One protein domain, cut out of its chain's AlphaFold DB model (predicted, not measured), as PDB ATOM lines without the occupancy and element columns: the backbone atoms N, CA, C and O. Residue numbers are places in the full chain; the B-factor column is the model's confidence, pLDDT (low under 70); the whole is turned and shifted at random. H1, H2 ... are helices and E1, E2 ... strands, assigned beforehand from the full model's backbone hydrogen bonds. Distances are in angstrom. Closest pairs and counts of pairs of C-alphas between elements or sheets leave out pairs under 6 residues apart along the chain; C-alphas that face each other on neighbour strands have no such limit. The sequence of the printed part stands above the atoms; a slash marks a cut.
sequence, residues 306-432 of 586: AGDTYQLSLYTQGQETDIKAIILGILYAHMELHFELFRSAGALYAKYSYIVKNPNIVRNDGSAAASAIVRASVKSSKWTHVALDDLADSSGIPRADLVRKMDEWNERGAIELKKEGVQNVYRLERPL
ATOM      1  N   ALA A 306      -3.443 -34.009 -34.870       92.38
ATOM      2  CA  ALA A 306      -3.602 -34.298 -33.448       92.38
ATOM      3  C   ALA A 306      -3.492 -32.993 -32.636       92.38
ATOM      4  O   ALA A 306      -2.593 -32.185 -32.874       92.38
ATOM      5  N   GLY A 307      -4.422 -32.788 -31.706       88.38
ATOM      6  CA  GLY A 307      -4.577 -31.553 -30.940       88.38
ATOM      7  C   GLY A 307      -5.587 -30.560 -31.526       88.38
ATOM      8  O   GLY A 307      -6.140 -29.769 -30.760       88.38
ATOM      9  N   ASP A 308      -5.894 -30.630 -32.825       92.00
ATOM     10  CA  ASP A 308      -6.919 -29.778 -33.427       92.00
ATOM     11  C   ASP A 308      -8.319 -30.194 -32.961       92.00
ATOM     12  O   ASP A 308      -8.577 -31.352 -32.617       92.00
ATOM     13  N   THR A 309      -9.253 -29.243 -32.971       90.50
ATOM     14  CA  THR A 309     -10.645 -29.480 -32.580       90.50
ATOM     15  C   THR A 309     -11.598 -29.304 -33.747       90.50
ATOM     16  O   THR A 309     -11.445 -28.378 -34.540       90.50
ATOM     17  N   TYR A 310     -12.651 -30.114 -33.784       91.88
ATOM     18  CA  TYR A 310     -13.794 -29.903 -34.662       91.88
ATOM     19  C   TYR A 310     -15.101 -29.924 -33.875       91.88
ATOM     20  O   TYR A 310     -15.177 -30.434 -32.754       91.88
ATOM     21  N   GLN A 311     -16.131 -29.326 -34.467       91.12
ATOM     22  CA  GLN A 311     -17.449 -29.180 -33.865       91.12
ATOM     23  C   GLN A 311     -18.498 -29.862 -34.737       91.12
ATOM     24  O   GLN A 311     -18.397 -29.836 -35.966       91.12
ATOM     25  N   LEU A 312     -19.509 -30.456 -34.109       92.88
ATOM     26  CA  LEU A 312     -20.660 -31.001 -34.824       92.88
ATOM     27  C   LEU A 312     -21.920 -31.060 -33.967       92.88
ATOM     28  O   LEU A 312     -21.881 -31.254 -32.755       92.88
ATOM     29  N   SER A 313     -23.066 -30.987 -34.633       92.38
ATOM     30  CA  SER A 313     -24.371 -31.231 -34.030       92.38
ATOM     31  C   SER A 313     -24.717 -32.706 -34.182       92.38
ATOM     32  O   SER A 313     -24.999 -33.162 -35.293       92.38
ATOM     33  N   LEU A 314     -24.763 -33.448 -33.069       92.88
ATOM     34  CA  LEU A 314     -25.219 -34.847 -33.079       92.88
ATOM     35  C   LEU A 314     -26.664 -34.959 -33.586       92.88
ATOM     36  O   LEU A 314     -27.049 -35.969 -34.165       92.88
ATOM     37  N   TYR A 315     -27.477 -33.914 -33.405       91.44
ATOM     38  CA  TYR A 315     -28.824 -33.875 -33.966       91.44
ATOM     39  C   TYR A 315     -28.800 -33.843 -35.498       91.44
ATOM     40  O   TYR A 315     -29.506 -34.624 -36.131       91.44
ATOM     41  N   THR A 316     -27.983 -32.964 -36.085       92.25
ATOM     42  CA  THR A 316     -27.866 -32.800 -37.542       92.25
ATOM     43  C   THR A 316     -27.245 -34.040 -38.170       92.25
ATOM     44  O   THR A 316     -27.852 -34.636 -39.056       92.25
ATOM     45  N   GLN A 317     -26.115 -34.498 -37.623       95.44
ATOM     46  CA  GLN A 317     -25.461 -35.730 -38.057       95.44
ATOM     47  C   GLN A 317     -26.413 -36.928 -37.951       95.44
ATOM     48  O   GLN A 317     -26.413 -37.809 -38.806       95.44
ATOM     49  N   GLY A 318     -27.283 -36.952 -36.939       95.75
ATOM     50  CA  GLY A 318     -28.294 -37.991 -36.792       95.75
ATOM     51  C   GLY A 318     -29.327 -38.025 -37.917       95.75
ATOM     52  O   GLY A 318     -29.725 -39.107 -38.342       95.75
ATOM     53  N   GLN A 319     -29.726 -36.864 -38.449       93.69
ATOM     54  CA  GLN A 319     -30.606 -36.795 -39.625       93.69
ATOM     55  C   GLN A 319     -29.912 -37.307 -40.892       93.69
ATOM     56  O   GLN A 319     -30.541 -37.982 -41.701       93.69
ATOM     57  N   GLU A 320     -28.621 -37.014 -41.049       93.75
ATOM     58  CA  GLU A 320     -27.833 -37.378 -42.235       93.75
ATOM     59  C   GLU A 320     -27.439 -38.862 -42.246       93.75
ATOM     60  O   GLU A 320     -27.452 -39.516 -43.290       93.75
ATOM     61  N   THR A 321     -27.128 -39.413 -41.073       96.25
ATOM     62  CA  THR A 321     -26.649 -40.795 -40.908       96.25
ATOM     63  C   THR A 321     -27.761 -41.792 -40.573       96.25
ATOM     64  O   THR A 321     -27.538 -42.998 -40.646       96.25
ATOM     65  N   ASP A 322     -28.969 -41.321 -40.250       95.81
ATOM     66  CA  ASP A 322     -30.081 -42.127 -39.721       95.81
ATOM     67  C   ASP A 322     -29.794 -42.773 -38.351       95.81
ATOM     68  O   ASP A 322     -30.196 -43.902 -38.065       95.81
ATOM     69  N   ILE A 323     -29.089 -42.049 -37.478       95.94
ATOM     70  CA  ILE A 323     -28.744 -42.494 -36.122       95.94
ATOM     71  C   ILE A 323     -29.315 -41.503 -35.106       95.94
ATOM     72  O   ILE A 323     -29.166 -40.292 -35.235       95.94
ATOM     73  N   LYS A 324     -29.989 -41.990 -34.060       93.12
ATOM     74  CA  LYS A 324     -30.497 -41.109 -32.994       93.12
ATOM     75  C   LYS A 324     -29.324 -40.404 -32.299       93.12
ATOM     76  O   LYS A 324     -28.325 -41.044 -31.991       93.12
ATOM     77  N   ALA A 325     -29.480 -39.126 -31.952       90.62
ATOM     78  CA  ALA A 325     -28.416 -38.333 -31.321       90.62
ATOM     79  C   ALA A 325     -27.841 -38.962 -30.032       90.62
ATOM     80  O   ALA A 325     -26.642 -38.875 -29.791       90.62
ATOM     81  N   ILE A 326     -28.680 -39.634 -29.233       87.38
ATOM     82  CA  ILE A 326     -28.239 -40.361 -28.028       87.38
ATOM     83  C   ILE A 326     -27.294 -41.512 -28.402       87.38
ATOM     84  O   ILE A 326     -26.239 -41.664 -27.797       87.38
ATOM     85  N   ILE A 327     -27.645 -42.281 -29.437       91.56
ATOM     86  CA  ILE A 327     -26.828 -43.395 -29.931       91.56
ATOM     87  C   ILE A 327     -25.542 -42.884 -30.575       91.56
ATOM     88  O   ILE A 327     -24.492 -43.481 -30.369       91.56
ATOM     89  N   LEU A 328     -25.580 -41.746 -31.275       94.44
ATOM     90  CA  LEU A 328     -24.352 -41.091 -31.725       94.44
ATOM     91  C   LEU A 328     -23.437 -40.771 -30.539       94.44
ATOM     92  O   LEU A 328     -22.270 -41.127 -30.589       94.44
ATOM     93  N   GLY A 329     -23.949 -40.198 -29.446       89.12
ATOM     94  CA  GLY A 329     -23.146 -39.962 -28.239       89.12
ATOM     95  C   GLY A 329     -22.436 -41.223 -27.724       89.12
ATOM     96  O   GLY A 329     -21.248 -41.173 -27.415       89.12
ATOM     97  N   ILE A 330     -23.133 -42.366 -27.712       87.81
ATOM     98  CA  ILE A 330     -22.563 -43.670 -27.334       87.81
ATOM     99  C   ILE A 330     -21.469 -44.103 -28.322       87.81
ATOM    100  O   ILE A 330     -20.374 -44.464 -27.897       87.81
ATOM    101  N   LEU A 331     -21.722 -44.017 -29.631       92.94
ATOM    102  CA  LEU A 331     -20.748 -44.389 -30.665       92.94
ATOM    103  C   LEU A 331     -19.482 -43.526 -30.605       92.94
ATOM    104  O   LEU A 331     -18.382 -44.061 -30.702       92.94
ATOM    105  N   TYR A 332     -19.615 -42.210 -30.410       92.88
ATOM    106  CA  TYR A 332     -18.466 -41.313 -30.231       92.88
ATOM    107  C   TYR A 332     -17.650 -41.690 -29.009       92.88
ATOM    108  O   TYR A 332     -16.427 -41.705 -29.079       92.88
ATOM    109  N   ALA A 333     -18.306 -42.032 -27.905       86.44
ATOM    110  CA  ALA A 333     -17.580 -42.443 -26.724       86.44
ATOM    111  C   ALA A 333     -16.882 -43.801 -26.908       86.44
ATOM    112  O   ALA A 333     -15.746 -43.950 -26.472       86.44
ATOM    113  N   HIS A 334     -17.489 -44.758 -27.621       88.12
ATOM    114  CA  HIS A 334     -16.786 -45.983 -28.017       88.12
ATOM    115  C   HIS A 334     -15.571 -45.677 -28.900       88.12
ATOM    116  O   HIS A 334     -14.510 -46.258 -28.691       88.12
ATOM    117  N   MET A 335     -15.695 -44.741 -29.844       92.69
ATOM    118  CA  MET A 335     -14.570 -44.324 -30.684       92.69
ATOM    119  C   MET A 335     -13.461 -43.599 -29.920       92.69
ATOM    120  O   MET A 335     -12.285 -43.793 -30.227       92.69
ATOM    121  N   GLU A 336     -13.823 -42.805 -28.917       88.88
ATOM    122  CA  GLU A 336     -12.883 -42.176 -27.989       88.88
ATOM    123  C   GLU A 336     -12.126 -43.233 -27.174       88.88
ATOM    124  O   GLU A 336     -10.905 -43.164 -27.070       88.88
ATOM    125  N   LEU A 337     -12.835 -44.222 -26.623       82.88
ATOM    126  CA  LEU A 337     -12.272 -45.185 -25.672       82.88
ATOM    127  C   LEU A 337     -11.487 -46.326 -26.327       82.88
ATOM    128  O   LEU A 337     -10.473 -46.743 -25.780       82.88
ATOM    129  N   HIS A 338     -11.956 -46.841 -27.466       87.06
ATOM    130  CA  HIS A 338     -11.420 -48.069 -28.072       87.06
ATOM    131  C   HIS A 338     -10.556 -47.817 -29.314       87.06
ATOM    132  O   HIS A 338      -9.728 -48.655 -29.658       87.06
ATOM    133  N   PHE A 339     -10.719 -46.670 -29.986       91.19
ATOM    134  CA  PHE A 339      -9.953 -46.322 -31.198       91.19
ATOM    135  C   PHE A 339      -9.068 -45.081 -31.042       91.19
ATOM    136  O   PHE A 339      -8.320 -44.757 -31.974       91.19
ATOM    137  N   GLU A 340      -9.182 -44.384 -29.905       90.56
ATOM    138  CA  GLU A 340      -8.426 -43.175 -29.561       90.56
ATOM    139  C   GLU A 340      -8.442 -42.122 -30.686       90.56
ATOM    140  O   GLU A 340      -7.455 -41.433 -30.936       90.56
ATOM    141  N   LEU A 341      -9.558 -42.011 -31.422       91.88
ATOM    142  CA  LEU A 341      -9.655 -41.080 -32.555       91.88
ATOM    143  C   LEU A 341      -9.643 -39.626 -32.078       91.88
ATOM    144  O   LEU A 341      -8.958 -38.762 -32.627       91.88
ATOM    145  N   PHE A 342     -10.434 -39.358 -31.047       91.31
ATOM    146  CA  PHE A 342     -10.673 -38.030 -30.514       91.31
ATOM    147  C   PHE A 342     -11.112 -38.117 -29.054       91.31
ATOM    148  O   PHE A 342     -11.575 -39.157 -28.595       91.31
ATOM    149  N   ARG A 343     -11.028 -36.994 -28.347       86.81
ATOM    150  CA  ARG A 343     -11.541 -36.799 -26.992       86.81
ATOM    151  C   ARG A 343     -12.642 -35.749 -26.990       86.81
ATOM    152  O   ARG A 343     -12.515 -34.716 -27.652       86.81
ATOM    153  N   SER A 344     -13.704 -35.969 -26.216       84.06
ATOM    154  CA  SER A 344     -14.692 -34.916 -25.964       84.06
ATOM    155  C   SER A 344     -14.054 -33.707 -25.264       84.06
ATOM    156  O   SER A 344     -13.487 -33.834 -24.182       84.06
ATOM    157  N   ALA A 345     -14.184 -32.526 -25.870       80.62
ATOM    158  CA  ALA A 345     -13.710 -31.241 -25.348       80.62
ATOM    159  C   ALA A 345     -14.869 -30.353 -24.841       80.62
ATOM    160  O   ALA A 345     -14.721 -29.142 -24.668       80.62
ATOM    161  N   GLY A 346     -16.044 -30.949 -24.606       75.69
ATOM    162  CA  GLY A 346     -17.247 -30.265 -24.137       75.69
ATOM    163  C   GLY A 346     -18.246 -29.934 -25.248       75.69
ATOM    164  O   GLY A 346     -18.285 -30.576 -26.300       75.69
ATOM    165  N   ALA A 347     -19.109 -28.951 -24.991       78.19
ATOM    166  CA  ALA A 347     -20.166 -28.542 -25.910       78.19
ATOM    167  C   ALA A 347     -20.323 -27.018 -25.960       78.19
ATOM    168  O   ALA A 347     -20.143 -26.315 -24.965       78.19
ATOM    169  N   LEU A 348     -20.710 -26.526 -27.131       81.44
ATOM    170  CA  LEU A 348     -21.042 -25.139 -27.427       81.44
ATOM    171  C   LEU A 348     -22.491 -25.066 -27.927       81.44
ATOM    172  O   LEU A 348     -23.110 -26.080 -28.233       81.44
ATOM    173  N   TYR A 349     -23.055 -23.865 -28.018       81.69
ATOM    174  CA  TYR A 349     -24.368 -23.633 -28.634       81.69
ATOM    175  C   TYR A 349     -24.204 -22.729 -29.844       81.69
ATOM    176  O   TYR A 349     -23.532 -21.710 -29.721       81.69
ATOM    177  N   ALA A 350     -24.820 -23.072 -30.970       80.75
ATOM    178  CA  ALA A 350     -24.727 -22.297 -32.206       80.75
ATOM    179  C   ALA A 350     -25.560 -21.007 -32.170       80.75
ATOM    180  O   ALA A 350     -25.227 -20.030 -32.829       80.75
ATOM    181  N   LYS A 351     -26.677 -20.990 -31.428       84.00
ATOM    182  CA  LYS A 351     -27.610 -19.855 -31.413       84.00
ATOM    183  C   LYS A 351     -27.938 -19.416 -29.996       84.00
ATOM    184  O   LYS A 351     -28.303 -20.236 -29.153       84.00
ATOM    185  N   TYR A 352     -27.887 -18.105 -29.777       89.00
ATOM    186  CA  TYR A 352     -28.297 -17.465 -28.535       89.00
ATOM    187  C   TYR A 352     -29.436 -16.494 -28.815       89.00
ATOM    188  O   TYR A 352     -29.365 -15.667 -29.725       89.00
ATOM    189  N   SER A 353     -30.502 -16.608 -28.029       91.06
ATOM    190  CA  SER A 353     -31.662 -15.727 -28.114       91.06
ATOM    191  C   SER A 353     -32.079 -15.295 -26.720       91.06
ATOM    192  O   SER A 353     -32.052 -16.110 -25.806       91.06
ATOM    193  N   TYR A 354     -32.504 -14.050 -26.532       91.06
ATOM    194  CA  TYR A 354     -32.928 -13.564 -25.225       91.06
ATOM    195  C   TYR A 354     -34.152 -12.649 -25.256       91.06
ATOM    196  O   TYR A 354     -34.432 -11.974 -26.248       91.06
ATOM    197  N   ILE A 355     -34.883 -12.620 -24.142       91.75
ATOM    198  CA  ILE A 355     -35.951 -11.654 -23.863       91.75
ATOM    199  C   ILE A 355     -35.466 -10.754 -22.738       91.75
ATOM    200  O   ILE A 355     -35.108 -11.249 -21.676       91.75
ATOM    201  N   VAL A 356     -35.501  -9.438 -22.924       91.62
ATOM    202  CA  VAL A 356     -35.171  -8.500 -21.843       91.62
ATOM    203  C   VAL A 356     -36.298  -8.493 -20.807       91.62
ATOM    204  O   VAL A 356     -37.451  -8.221 -21.141       91.62
ATOM    205  N   LYS A 357     -35.959  -8.789 -19.551       89.75
ATOM    206  CA  LYS A 357     -36.862  -8.741 -18.390       89.75
ATOM    207  C   LYS A 357     -36.649  -7.478 -17.566       89.75
ATOM    208  O   LYS A 357     -37.620  -6.859 -17.148       89.75
ATOM    209  N   ASN A 358     -35.392  -7.063 -17.394       86.69
ATOM    210  CA  ASN A 358     -35.025  -5.817 -16.726       86.69
ATOM    211  C   ASN A 358     -34.109  -4.973 -17.634       86.69
ATOM    212  O   ASN A 358     -32.892  -5.191 -17.661       86.69
ATOM    213  N   PRO A 359     -34.668  -3.995 -18.373       88.50
ATOM    214  CA  PRO A 359     -33.906  -3.166 -19.306       88.50
ATOM    215  C   PRO A 359     -32.803  -2.339 -18.646       88.50
ATOM    216  O   PRO A 359     -31.803  -2.051 -19.296       88.50
ATOM    217  N   ASN A 360     -32.966  -1.966 -17.373       88.25
ATOM    218  CA  ASN A 360     -32.008  -1.110 -16.675       88.25
ATOM    219  C   ASN A 360     -30.682  -1.836 -16.442       88.25
ATOM    220  O   ASN A 360     -29.626  -1.243 -16.629       88.25
ATOM    221  N   ILE A 361     -30.723  -3.128 -16.101       83.94
ATOM    222  CA  ILE A 361     -29.501  -3.921 -15.899       83.94
ATOM    223  C   ILE A 361     -28.729  -4.065 -17.216       83.94
ATOM    224  O   ILE A 361     -27.515  -3.909 -17.222       83.94
ATOM    225  N   VAL A 362     -29.431  -4.310 -18.327       86.62
ATOM    226  CA  VAL A 362     -28.804  -4.462 -19.651       86.62
ATOM    227  C   VAL A 362     -28.246  -3.126 -20.159       86.62
ATOM    228  O   VAL A 362     -27.127  -3.086 -20.655       86.62
ATOM    229  N   ARG A 363     -28.995  -2.020 -20.020       87.25
ATOM    230  CA  ARG A 363     -28.569  -0.684 -20.485       87.25
ATOM    231  C   ARG A 363     -27.419  -0.093 -19.673       87.25
ATOM    232  O   ARG A 363     -26.603   0.623 -20.241       87.25
ATOM    233  N   ASN A 364     -27.359  -0.378 -18.374       87.69
ATOM    234  CA  ASN A 364     -26.324   0.157 -17.488       87.69
ATOM    235  C   ASN A 364     -25.044  -0.701 -17.479       87.69
ATOM    236  O   ASN A 364     -24.079  -0.350 -16.801       87.69
ATOM    237  N   ASP A 365     -25.015  -1.820 -18.207       86.25
ATOM    238  CA  ASP A 365     -23.822  -2.650 -18.360       86.25
ATOM    239  C   ASP A 365     -22.898  -2.063 -19.437       86.25
ATOM    240  O   ASP A 365     -23.030  -2.334 -20.629       86.25
ATOM    241  N   GLY A 366     -21.950  -1.235 -18.998       85.94
ATOM    242  CA  GLY A 366     -20.966  -0.581 -19.867       85.94
ATOM    243  C   GLY A 366     -19.817  -1.479 -20.337       85.94
ATOM    244  O   GLY A 366     -18.849  -0.968 -20.897       85.94
ATOM    245  N   SER A 367     -19.859  -2.795 -20.095       90.06
ATOM    246  CA  SER A 367     -18.777  -3.679 -20.537       90.06
ATOM    247  C   SER A 367     -18.695  -3.753 -22.067       90.06
ATOM    248  O   SER A 367     -19.698  -3.642 -22.782       90.06
ATOM    249  N   ALA A 368     -17.486  -3.986 -22.589       88.38
ATOM    250  CA  ALA A 368     -17.265  -4.133 -24.029       88.38
ATOM    251  C   ALA A 368     -18.124  -5.265 -24.623       88.38
ATOM    252  O   ALA A 368     -18.746  -5.082 -25.668       88.38
ATOM    253  N   ALA A 369     -18.234  -6.391 -23.907       86.31
ATOM    254  CA  ALA A 369     -19.076  -7.522 -24.285       86.31
ATOM    255  C   ALA A 369     -20.567  -7.149 -24.316       86.31
ATOM    256  O   ALA A 369     -21.242  -7.446 -25.295       86.31
ATOM    257  N   ALA A 370     -21.075  -6.447 -23.297       90.25
ATOM    258  CA  ALA A 370     -22.465  -5.989 -23.259       90.25
ATOM    259  C   ALA A 370     -22.804  -5.088 -24.451       90.25
ATOM    260  O   ALA A 370     -23.779  -5.320 -25.167       90.25
ATOM    261  N   SER A 371     -21.948  -4.099 -24.704       90.06
ATOM    262  CA  SER A 371     -22.110  -3.163 -25.816       90.06
ATOM    263  C   SER A 371     -22.020  -3.862 -27.174       90.06
ATOM    264  O   SER A 371     -22.745  -3.512 -28.105       90.06
ATOM    265  N   ALA A 372     -21.135  -4.850 -27.319       90.19
ATOM    266  CA  ALA A 372     -21.028  -5.662 -28.528       90.19
ATOM    267  C   ALA A 372     -22.298  -6.501 -28.750       90.19
ATOM    268  O   ALA A 372     -22.881  -6.453 -29.831       90.19
ATOM    269  N   ILE A 373     -22.780  -7.187 -27.708       91.12
ATOM    270  CA  ILE A 373     -23.978  -8.030 -27.766       91.12
ATOM    271  C   ILE A 373     -25.204  -7.202 -28.143       91.12
ATOM    272  O   ILE A 373     -25.912  -7.580 -29.071       91.12
ATOM    273  N   VAL A 374     -25.459  -6.073 -27.474       90.12
ATOM    274  CA  VAL A 374     -26.642  -5.234 -27.751       90.12
ATOM    275  C   VAL A 374     -26.604  -4.664 -29.168       90.12
ATOM    276  O   VAL A 374     -27.642  -4.619 -29.822       90.12
ATOM    277  N   ARG A 375     -25.429  -4.265 -29.671       89.19
ATOM    278  CA  ARG A 375     -25.291  -3.724 -31.034       89.19
ATOM    279  C   ARG A 375     -25.500  -4.780 -32.116       89.19
ATOM    280  O   ARG A 375     -26.145  -4.489 -33.114       89.19
ATOM    281  N   ALA A 376     -24.978  -5.988 -31.915       89.00
ATOM    282  CA  ALA A 376     -25.116  -7.094 -32.866       89.00
ATOM    283  C   ALA A 376     -26.442  -7.864 -32.721       89.00
ATOM    284  O   ALA A 376     -26.732  -8.773 -33.497       89.00
ATOM    285  N   SER A 377     -27.246  -7.524 -31.713       90.50
ATOM    286  CA  SER A 377     -28.527  -8.162 -31.436       90.50
ATOM    287  C   SER A 377     -29.591  -7.762 -32.456       90.50
ATOM    288  O   SER A 377     -29.904  -6.582 -32.607       90.50
ATOM    289  N   VAL A 378     -30.242  -8.746 -33.073       88.75
ATOM    290  CA  VAL A 378     -31.372  -8.518 -33.984       88.75
ATOM    291  C   VAL A 378     -32.669  -8.922 -33.298       88.75
ATOM    292  O   VAL A 378     -32.896 -10.091 -32.972       88.75
ATOM    293  N   LYS A 379     -33.546  -7.945 -33.065       86.88
ATOM    294  CA  LYS A 379     -34.874  -8.201 -32.505       86.88
ATOM    295  C   LYS A 379     -35.800  -8.722 -33.599       86.88
ATOM    296  O   LYS A 379     -35.953  -8.080 -34.631       86.88
ATOM    297  N   SER A 380     -36.434  -9.865 -33.353       81.62
ATOM    298  CA  SER A 380     -37.487 -10.397 -34.222       81.62
ATOM    299  C   SER A 380     -38.862 -10.046 -33.643       81.62
ATOM    300  O   SER A 380     -39.447  -9.030 -34.001       81.62
ATOM    301  N   SER A 381     -39.359 -10.851 -32.698       81.19
ATOM    302  CA  SER A 381     -40.648 -10.650 -32.022       81.19
ATOM    303  C   SER A 381     -40.449 -10.502 -30.509       81.19
ATOM    304  O   SER A 381     -39.946  -9.483 -30.033       81.19
ATOM    305  N   LYS A 382     -40.804 -11.539 -29.742       87.25
ATOM    306  CA  LYS A 382     -40.519 -11.664 -28.310       87.25
ATOM    307  C   LYS A 382     -39.012 -11.812 -28.066       87.25
ATOM    308  O   LYS A 382     -38.497 -11.248 -27.109       87.25
ATOM    309  N   TRP A 383     -38.324 -12.551 -28.938       90.75
ATOM    310  CA  TRP A 383     -36.910 -12.900 -28.805       90.75
ATOM    311  C   TRP A 383     -35.991 -11.958 -29.589       90.75
ATOM    312  O   TRP A 383     -36.316 -11.497 -30.687       90.75
ATOM    313  N   THR A 384     -34.823 -11.717 -29.007       92.19
ATOM    314  CA  THR A 384     -33.698 -10.991 -29.595       92.19
ATOM    315  C   THR A 384     -32.571 -11.981 -29.848       92.19
ATOM    316  O   THR A 384     -32.189 -12.698 -28.931       92.19
ATOM    317  N   HIS A 385     -32.064 -12.057 -31.074       91.62
ATOM    318  CA  HIS A 385     -31.086 -13.060 -31.495       91.62
ATOM    319  C   HIS A 385     -29.683 -12.470 -31.587       91.62
ATOM    320  O   HIS A 385     -29.527 -11.323 -31.999       91.62
ATOM    321  N   VAL A 386     -28.673 -13.271 -31.241       89.19
ATOM    322  CA  VAL A 386     -27.260 -12.885 -31.330       89.19
ATOM    323  C   VAL A 386     -26.452 -14.034 -31.921       89.19
ATOM    324  O   VAL A 386     -26.486 -15.155 -31.405       89.19
ATOM    325  N   ALA A 387     -25.719 -13.747 -32.994       86.50
ATOM    326  CA  ALA A 387     -24.729 -14.650 -33.564       86.50
ATOM    327  C   ALA A 387     -23.390 -14.418 -32.851       86.50
ATOM    328  O   ALA A 387     -22.654 -13.490 -33.173       86.50
ATOM    329  N   LEU A 388     -23.116 -15.205 -31.807       85.00
ATOM    330  CA  LEU A 388     -21.937 -14.983 -30.960       85.00
ATOM    331  C   LEU A 388     -20.615 -15.336 -31.639       85.00
ATOM    332  O   LEU A 388     -19.597 -14.777 -31.247       85.00
ATOM    333  N   ASP A 389     -20.632 -16.240 -32.617       81.31
ATOM    334  CA  ASP A 389     -19.443 -16.611 -33.390       81.31
ATOM    335  C   ASP A 389     -19.025 -15.441 -34.296       81.31
ATOM    336  O   ASP A 389     -17.956 -14.872 -34.099       81.31
ATOM    337  N   ASP A 390     -19.942 -14.957 -35.141       83.62
ATOM    338  CA  ASP A 390     -19.727 -13.766 -35.978       83.62
ATOM    339  C   ASP A 390     -19.345 -12.530 -35.144       83.62
ATOM    340  O   ASP A 390     -18.529 -11.695 -35.547       83.62
ATOM    341  N   LEU A 391     -19.936 -12.393 -33.951       87.00
ATOM    342  CA  LEU A 391     -19.615 -11.306 -33.034       87.00
ATOM    343  C   LEU A 391     -18.210 -11.447 -32.446       87.00
ATOM    344  O   LEU A 391     -17.524 -10.438 -32.303       87.00
ATOM    345  N   ALA A 392     -17.777 -12.657 -32.092       85.62
ATOM    346  CA  ALA A 392     -16.429 -12.886 -31.585       85.62
ATOM    347  C   ALA A 392     -15.382 -12.524 -32.647       85.62
ATOM    348  O   ALA A 392     -14.445 -11.782 -32.348       85.62
ATOM    349  N   ASP A 393     -15.614 -12.946 -33.892       85.19
ATOM    350  CA  ASP A 393     -14.721 -12.678 -35.020       85.19
ATOM    351  C   ASP A 393     -14.666 -11.183 -35.373       85.19
ATOM    352  O   ASP A 393     -13.592 -10.626 -35.590       85.19
ATOM    353  N   SER A 394     -15.816 -10.499 -35.384       87.62
ATOM    354  CA  SER A 394     -15.895  -9.077 -35.761       87.62
ATOM    355  C   SER A 394     -15.500  -8.100 -34.650       87.62
ATOM    356  O   SER A 394     -15.027  -7.002 -34.945       87.62
ATOM    357  N   SER A 395     -15.697  -8.457 -33.376       85.69
ATOM    358  CA  SER A 395     -15.398  -7.572 -32.237       85.69
ATOM    359  C   SER A 395     -14.030  -7.817 -31.599       85.69
ATOM    360  O   SER A 395     -13.590  -6.994 -30.796       85.69
ATOM    361  N   GLY A 396     -13.379  -8.946 -31.903       84.19
ATOM    362  CA  GLY A 396     -12.148  -9.395 -31.242       84.19
ATOM    363  C   GLY A 396     -12.339  -9.796 -29.773       84.19
ATOM    364  O   GLY A 396     -11.368 -10.119 -29.089       84.19
ATOM    365  N   ILE A 397     -13.576  -9.775 -29.262       87.12
ATOM    366  CA  ILE A 397     -13.903 -10.231 -27.911       87.12
ATOM    367  C   ILE A 397     -13.999 -11.758 -27.945       87.12
ATOM    368  O   ILE A 397     -14.778 -12.291 -28.739       87.12
ATOM    369  N   PRO A 398     -13.286 -12.485 -27.064       82.88
ATOM    370  CA  PRO A 398     -13.384 -13.932 -27.015       82.88
ATOM    371  C   PRO A 398     -14.838 -14.380 -26.872       82.88
ATOM    372  O   PRO A 398     -15.572 -13.912 -25.999       82.88
ATOM    373  N   ARG A 399     -15.254 -15.350 -27.686       82.06
ATOM    374  CA  ARG A 399     -16.601 -15.938 -27.629       82.06
ATOM    375  C   ARG A 399     -17.013 -16.336 -26.213       82.06
ATOM    376  O   ARG A 399     -18.158 -16.132 -25.811       82.06
ATOM    377  N   ALA A 400     -16.074 -16.897 -25.451       75.06
ATOM    378  CA  ALA A 400     -16.283 -17.278 -24.061       75.06
ATOM    379  C   ALA A 400     -16.751 -16.092 -23.202       75.06
ATOM    380  O   ALA A 400     -17.621 -16.272 -22.354       75.06
ATOM    381  N   ASP A 401     -16.245 -14.884 -23.463       77.50
ATOM    382  CA  ASP A 401     -16.617 -13.669 -22.742       77.50
ATOM    383  C   ASP A 401     -17.997 -13.139 -23.129       77.50
ATOM    384  O   ASP A 401     -18.746 -12.678 -22.265       77.50
ATOM    385  N   LEU A 402     -18.369 -13.266 -24.404       83.69
ATOM    386  CA  LEU A 402     -19.701 -12.904 -24.886       83.69
ATOM    387  C   LEU A 402     -20.779 -13.836 -24.311       83.69
ATOM    388  O   LEU A 402     -21.769 -13.371 -23.744       83.69
ATOM    389  N   VAL A 403     -20.563 -15.156 -24.391       81.38
ATOM    390  CA  VAL A 403     -21.469 -16.172 -23.817       81.38
ATOM    391  C   VAL A 403     -21.664 -15.926 -22.326       81.38
ATOM    392  O   VAL A 403     -22.788 -15.843 -21.837       81.38
ATOM    393  N   ARG A 404     -20.554 -15.743 -21.617       73.69
ATOM    394  CA  ARG A 404     -20.505 -15.423 -20.195       73.69
ATOM    395  C   ARG A 404     -21.322 -14.183 -19.841       73.69
ATOM    396  O   ARG A 404     -22.011 -14.201 -18.829       73.69
ATOM    397  N   LYS A 405     -21.246 -13.113 -20.637       85.19
ATOM    398  CA  LYS A 405     -22.023 -11.893 -20.384       85.19
ATOM    399  C   LYS A 405     -23.526 -12.141 -20.541       85.19
ATOM    400  O   LYS A 405     -24.307 -11.675 -19.717       85.19
ATOM    401  N   MET A 406     -23.937 -12.908 -21.552       83.50
ATOM    402  CA  MET A 406     -25.344 -13.299 -21.692       83.50
ATOM    403  C   MET A 406     -25.817 -14.167 -20.518       83.50
ATOM    404  O   MET A 406     -26.912 -13.950 -20.003       83.50
ATOM    405  N   ASP A 407     -24.997 -15.118 -20.070       73.44
ATOM    406  CA  ASP A 407     -25.311 -15.951 -18.905       73.44
ATOM    407  C   ASP A 407     -25.442 -15.115 -17.624       73.44
ATOM    408  O   ASP A 407     -26.435 -15.249 -16.912       73.44
ATOM    409  N   GLU A 408     -24.533 -14.166 -17.391       74.50
ATOM    410  CA  GLU A 408     -24.598 -13.228 -16.261       74.50
ATOM    411  C   GLU A 408     -25.906 -12.416 -16.263       74.50
ATOM    412  O   GLU A 408     -26.580 -12.293 -15.237       74.50
ATOM    413  N   TRP A 409     -26.315 -11.878 -17.418       80.44
ATOM    414  CA  TRP A 409     -27.602 -11.189 -17.533       80.44
ATOM    415  C   TRP A 409     -28.785 -12.107 -17.231       80.44
ATOM    416  O   TRP A 409     -29.763 -11.661 -16.628       80.44
ATOM    417  N   ASN A 410     -28.726 -13.371 -17.647       76.19
ATOM    418  CA  ASN A 410     -29.799 -14.327 -17.402       76.19
ATOM    419  C   ASN A 410     -29.914 -14.674 -15.913       76.19
ATOM    420  O   ASN A 410     -31.004 -14.665 -15.348       76.19
ATOM    421  N   GLU A 411     -28.779 -14.914 -15.263       66.75
ATOM    422  CA  GLU A 411     -28.685 -15.230 -13.836       66.75
ATOM    423  C   GLU A 411     -29.184 -14.083 -12.953       66.75
ATOM    424  O   GLU A 411     -29.895 -14.310 -11.976       66.75
ATOM    425  N   ARG A 412     -28.886 -12.835 -13.333       72.69
ATOM    426  CA  ARG A 412     -29.377 -11.628 -12.646       72.69
ATOM    427  C   ARG A 412     -30.852 -11.320 -12.932       72.69
ATOM    428  O   ARG A 412     -31.355 -10.287 -12.492       72.69
ATOM    429  N   GLY A 413     -31.536 -12.159 -13.713       71.75
ATOM    430  CA  GLY A 413     -32.913 -11.935 -14.148       71.75
ATOM    431  C   GLY A 413     -33.073 -10.718 -15.065       71.75
ATOM    432  O   GLY A 413     -34.181 -10.208 -15.224       71.75
ATOM    433  N   ALA A 414     -31.981 -10.222 -15.656       81.81
ATOM    434  CA  ALA A 414     -32.013  -9.112 -16.603       81.81
ATOM    435  C   ALA A 414     -32.573  -9.547 -17.955       81.81
ATOM    436  O   ALA A 414     -33.303  -8.791 -18.605       81.81
ATOM    437  N   ILE A 415     -32.281 -10.787 -18.344       85.56
ATOM    438  CA  ILE A 415     -32.831 -11.429 -19.529       85.56
ATOM    439  C   ILE A 415     -33.377 -12.821 -19.189       85.56
ATOM    440  O   ILE A 415     -33.022 -13.410 -18.179       85.56
ATOM    441  N   GLU A 416     -34.233 -13.348 -20.054       84.50
ATOM    442  CA  GLU A 416     -34.528 -14.777 -20.165       84.50
ATOM    443  C   GLU A 416     -33.772 -15.286 -21.394       84.50
ATOM    444  O   GLU A 416     -34.068 -14.854 -22.509       84.50
ATOM    445  N   LEU A 417     -32.770 -16.139 -21.190       83.06
ATOM    446  CA  LEU A 417     -31.867 -16.638 -22.226       83.06
ATOM    447  C   LEU A 417     -32.287 -18.025 -22.715       83.06
ATOM    448  O   LEU A 417     -32.551 -18.939 -21.936       83.06
ATOM    449  N   LYS A 418     -32.268 -18.199 -24.032       84.62
ATOM    450  CA  LYS A 418     -32.497 -19.456 -24.735       84.62
ATOM    451  C   LYS A 418     -31.272 -19.777 -25.587       84.62
ATOM    452  O   LYS A 418     -30.891 -18.992 -26.458       84.62
ATOM    453  N   LYS A 419     -30.671 -20.939 -25.338       82.56
ATOM    454  CA  LYS A 419     -29.534 -21.473 -26.100       82.56
ATOM    455  C   LYS A 419     -30.016 -22.614 -26.989       82.56
ATOM    456  O   LYS A 419     -30.727 -23.499 -26.517       82.56
ATOM    457  N   GLU A 420     -29.652 -22.597 -28.265       82.69
ATOM    458  CA  GLU A 420     -30.121 -23.565 -29.262       82.69
ATOM    459  C   GLU A 420     -28.973 -24.071 -30.140       82.69
ATOM    460  O   GLU A 420     -27.955 -23.402 -30.316       82.69
ATOM    461  N   GLY A 421     -29.153 -25.269 -30.705       81.38
ATOM    462  CA  GLY A 421     -28.178 -25.889 -31.603       81.38
ATOM    463  C   GLY A 421     -26.893 -26.294 -30.889       81.38
ATOM    464  O   GLY A 421     -25.840 -25.736 -31.177       81.38
ATOM    465  N   VAL A 422     -26.986 -27.239 -29.948       84.62
ATOM    466  CA  VAL A 422     -25.812 -27.814 -29.272       84.62
ATOM    467  C   VAL A 422     -24.831 -28.364 -30.314       84.62
ATOM    468  O   VAL A 422     -25.220 -29.144 -31.181       84.62
ATOM    469  N   GLN A 423     -23.573 -27.950 -30.205       88.00
ATOM    470  CA  GLN A 423     -22.430 -28.420 -30.977       88.00
ATOM    471  C   GLN A 423     -21.469 -29.115 -30.015       88.00
ATOM    472  O   GLN A 423     -20.935 -28.491 -29.100       88.00
ATOM    473  N   ASN A 424     -21.255 -30.408 -30.201       89.25
ATOM    474  CA  ASN A 424     -20.255 -31.174 -29.477       89.25
ATOM    475  C   ASN A 424     -18.876 -30.859 -30.057       89.25
ATOM    476  O   ASN A 424     -18.715 -30.838 -31.278       89.25
ATOM    477  N   VAL A 425     -17.900 -30.613 -29.186       88.88
ATOM    478  CA  VAL A 425     -16.518 -30.328 -29.573       88.88
ATOM    479  C   VAL A 425     -15.675 -31.566 -29.310       88.88
ATOM    480  O   VAL A 425     -15.716 -32.123 -28.213       88.88
ATOM    481  N   TYR A 426     -14.896 -31.976 -30.305       91.44
ATOM    482  CA  TYR A 426     -13.990 -33.116 -30.219       91.44
ATOM    483  C   TYR A 426     -12.581 -32.680 -30.603       91.44
ATOM    484  O   TYR A 426     -12.390 -32.050 -31.643       91.44
ATOM    485  N   ARG A 427     -11.602 -33.003 -29.756       91.06
ATOM    486  CA  ARG A 427     -10.176 -32.796 -30.022       91.06
ATOM    487  C   ARG A 427      -9.580 -34.081 -30.574       91.06
ATOM    488  O   ARG A 427      -9.735 -35.115 -29.936       91.06
ATOM    489  N   LEU A 428      -8.902 -34.039 -31.717       94.12
ATOM    490  CA  LEU A 428      -8.242 -35.223 -32.266       94.12
ATOM    491  C   LEU A 428      -7.086 -35.649 -31.358       94.12
ATOM    492  O   LEU A 428      -6.259 -34.823 -30.975       94.12
ATOM    493  N   GLU A 429      -7.009 -36.939 -31.047       91.62
ATOM    494  CA  GLU A 429      -5.864 -37.522 -30.331       91.62
ATOM    495  C   GLU A 429      -4.861 -38.124 -31.335       91.62
ATOM    496  O   GLU A 429      -3.652 -38.091 -31.106       91.62
ATOM    497  N   ARG A 430      -5.338 -38.559 -32.513       93.31
ATOM    498  CA  ARG A 430      -4.515 -39.004 -33.650       93.31
ATOM    499  C   ARG A 430      -5.122 -38.579 -34.998       93.31
ATOM    500  O   ARG A 430      -6.296 -38.211 -35.038       93.31
ATOM    501  N   PRO A 431      -4.365 -38.635 -36.113       92.88
ATOM    502  CA  PRO A 431      -4.923 -38.417 -37.447       92.88
ATOM    503  C   PRO A 431      -6.092 -39.364 -37.743       92.88
ATOM    504  O   PRO A 431      -6.039 -40.550 -37.404       92.88
ATOM    505  N   LEU A 432      -7.137 -38.841 -38.392       94.50
ATOM    506  CA  LEU A 432      -8.317 -39.633 -38.732       94.50
ATOM    507  C   LEU A 432      -7.994 -40.730 -39.761       94.50
ATOM    508  O   LEU A 432      -7.175 -40.499 -40.658       94.50
TER     509      LEU A 432
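What this domain is: This is residues 306 to 432 of the 586 residues of the protein "ATP-dependent DNA helicase" of Alternaria alternata (UniProt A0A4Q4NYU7). The model is a dumbbell of two lobes joined by a long, twisted two-stranded ribbon, E2 beside E4, which makes the longest axis. One lobe holds E1, H1 and H2 round the start of E2 and the end of E4; the other holds H3, H4, E3, H5 and H6 round the opposite end of the ribbon. The printed part has 127 residues with six named helices and four named strands, in the order E1 H1 H2 E2 H3 H4 E3 H5 H6 E4, of mixed class. The antiparallel sheet runs E1 E4 E2 E3 and is curled like part of a barrel. The whole is loose, with a radius of gyration of the C-alphas of 17.5 A, and elongated, spanning 52 by 28 by 23 A.

Where its parts are: E1, residues 309 to 312, begins at C-alpha 309 (-10.645, -29.480, -32.580). H1 is residues 314 to 321 and H2 residues 325 to 339, 20.1 A long. E2, residues 342 to 356, is 39.3 A long and ends at C-alpha 356 (-35.171, -8.500, -21.843). H3 is residues 359 to 363, H4 368 to 376, E3 384 to 386, H5 388 to 395, and H6 399 to 411, 18.4 A long. E4, residues 415 to 428, is 36.5 A long, bends by 57 degrees at residue 421 and ends at C-alpha 428 (-8.242, -35.223, -32.266).

How they stand to each other: In the strongly twisted sheet, E4 and E2 are antiparallel at 164 degrees, with N 418 and O 353 at 2.7 A and N 345 and O 425 at 2.8 A, within hydrogen-bond range. Edge strand E1 pairs with E4 (N 424 and O 312, 2.8 A), and edge strand E3 with E2 (N 384 and O 354, 2.8 A). E1, H1 H2, E2 and E3, H5 H6, E4 are split strand-helix-strand units, two strands running the same way with another between them, each with a right-handed crossover. H2 is over E2 at a height over the sheet of 8.5 A; H6, on the opposite face, is over E4 and E2 at 9.1 A. H1 touches H2, about perpendicular at 88 degrees, closest at the C-alphas of Leu 314 and Ala 325, 5.0 A. H6 touches H4, about perpendicular at 87 degrees, closest at the C-alphas of Ala 369 and Leu 402, 5.5 A. H5 touches H6 at a steep tilt of 60 degrees, opposite ways, closest at the C-alphas of Ala 392 and Arg 399, 5.0 A. H1, H4 and H5 only graze the sheet; H3 is only just not on it, with 4 pairs of C-alphas within 10 A. H1 and H2 are apart from H3, H4, H5 and H6. In the six helices every O i to N i+4 pair is within hydrogen-bond range.

The domain as a whole: The two C-alphas farthest apart, of His 338 and Asn 360, are 52.5 A apart. The printed part has no cut and no long link; H4 to E3 is short and the others are tight. The mean pLDDT of the printed part is 87.1, and residue 411 alone is under 70.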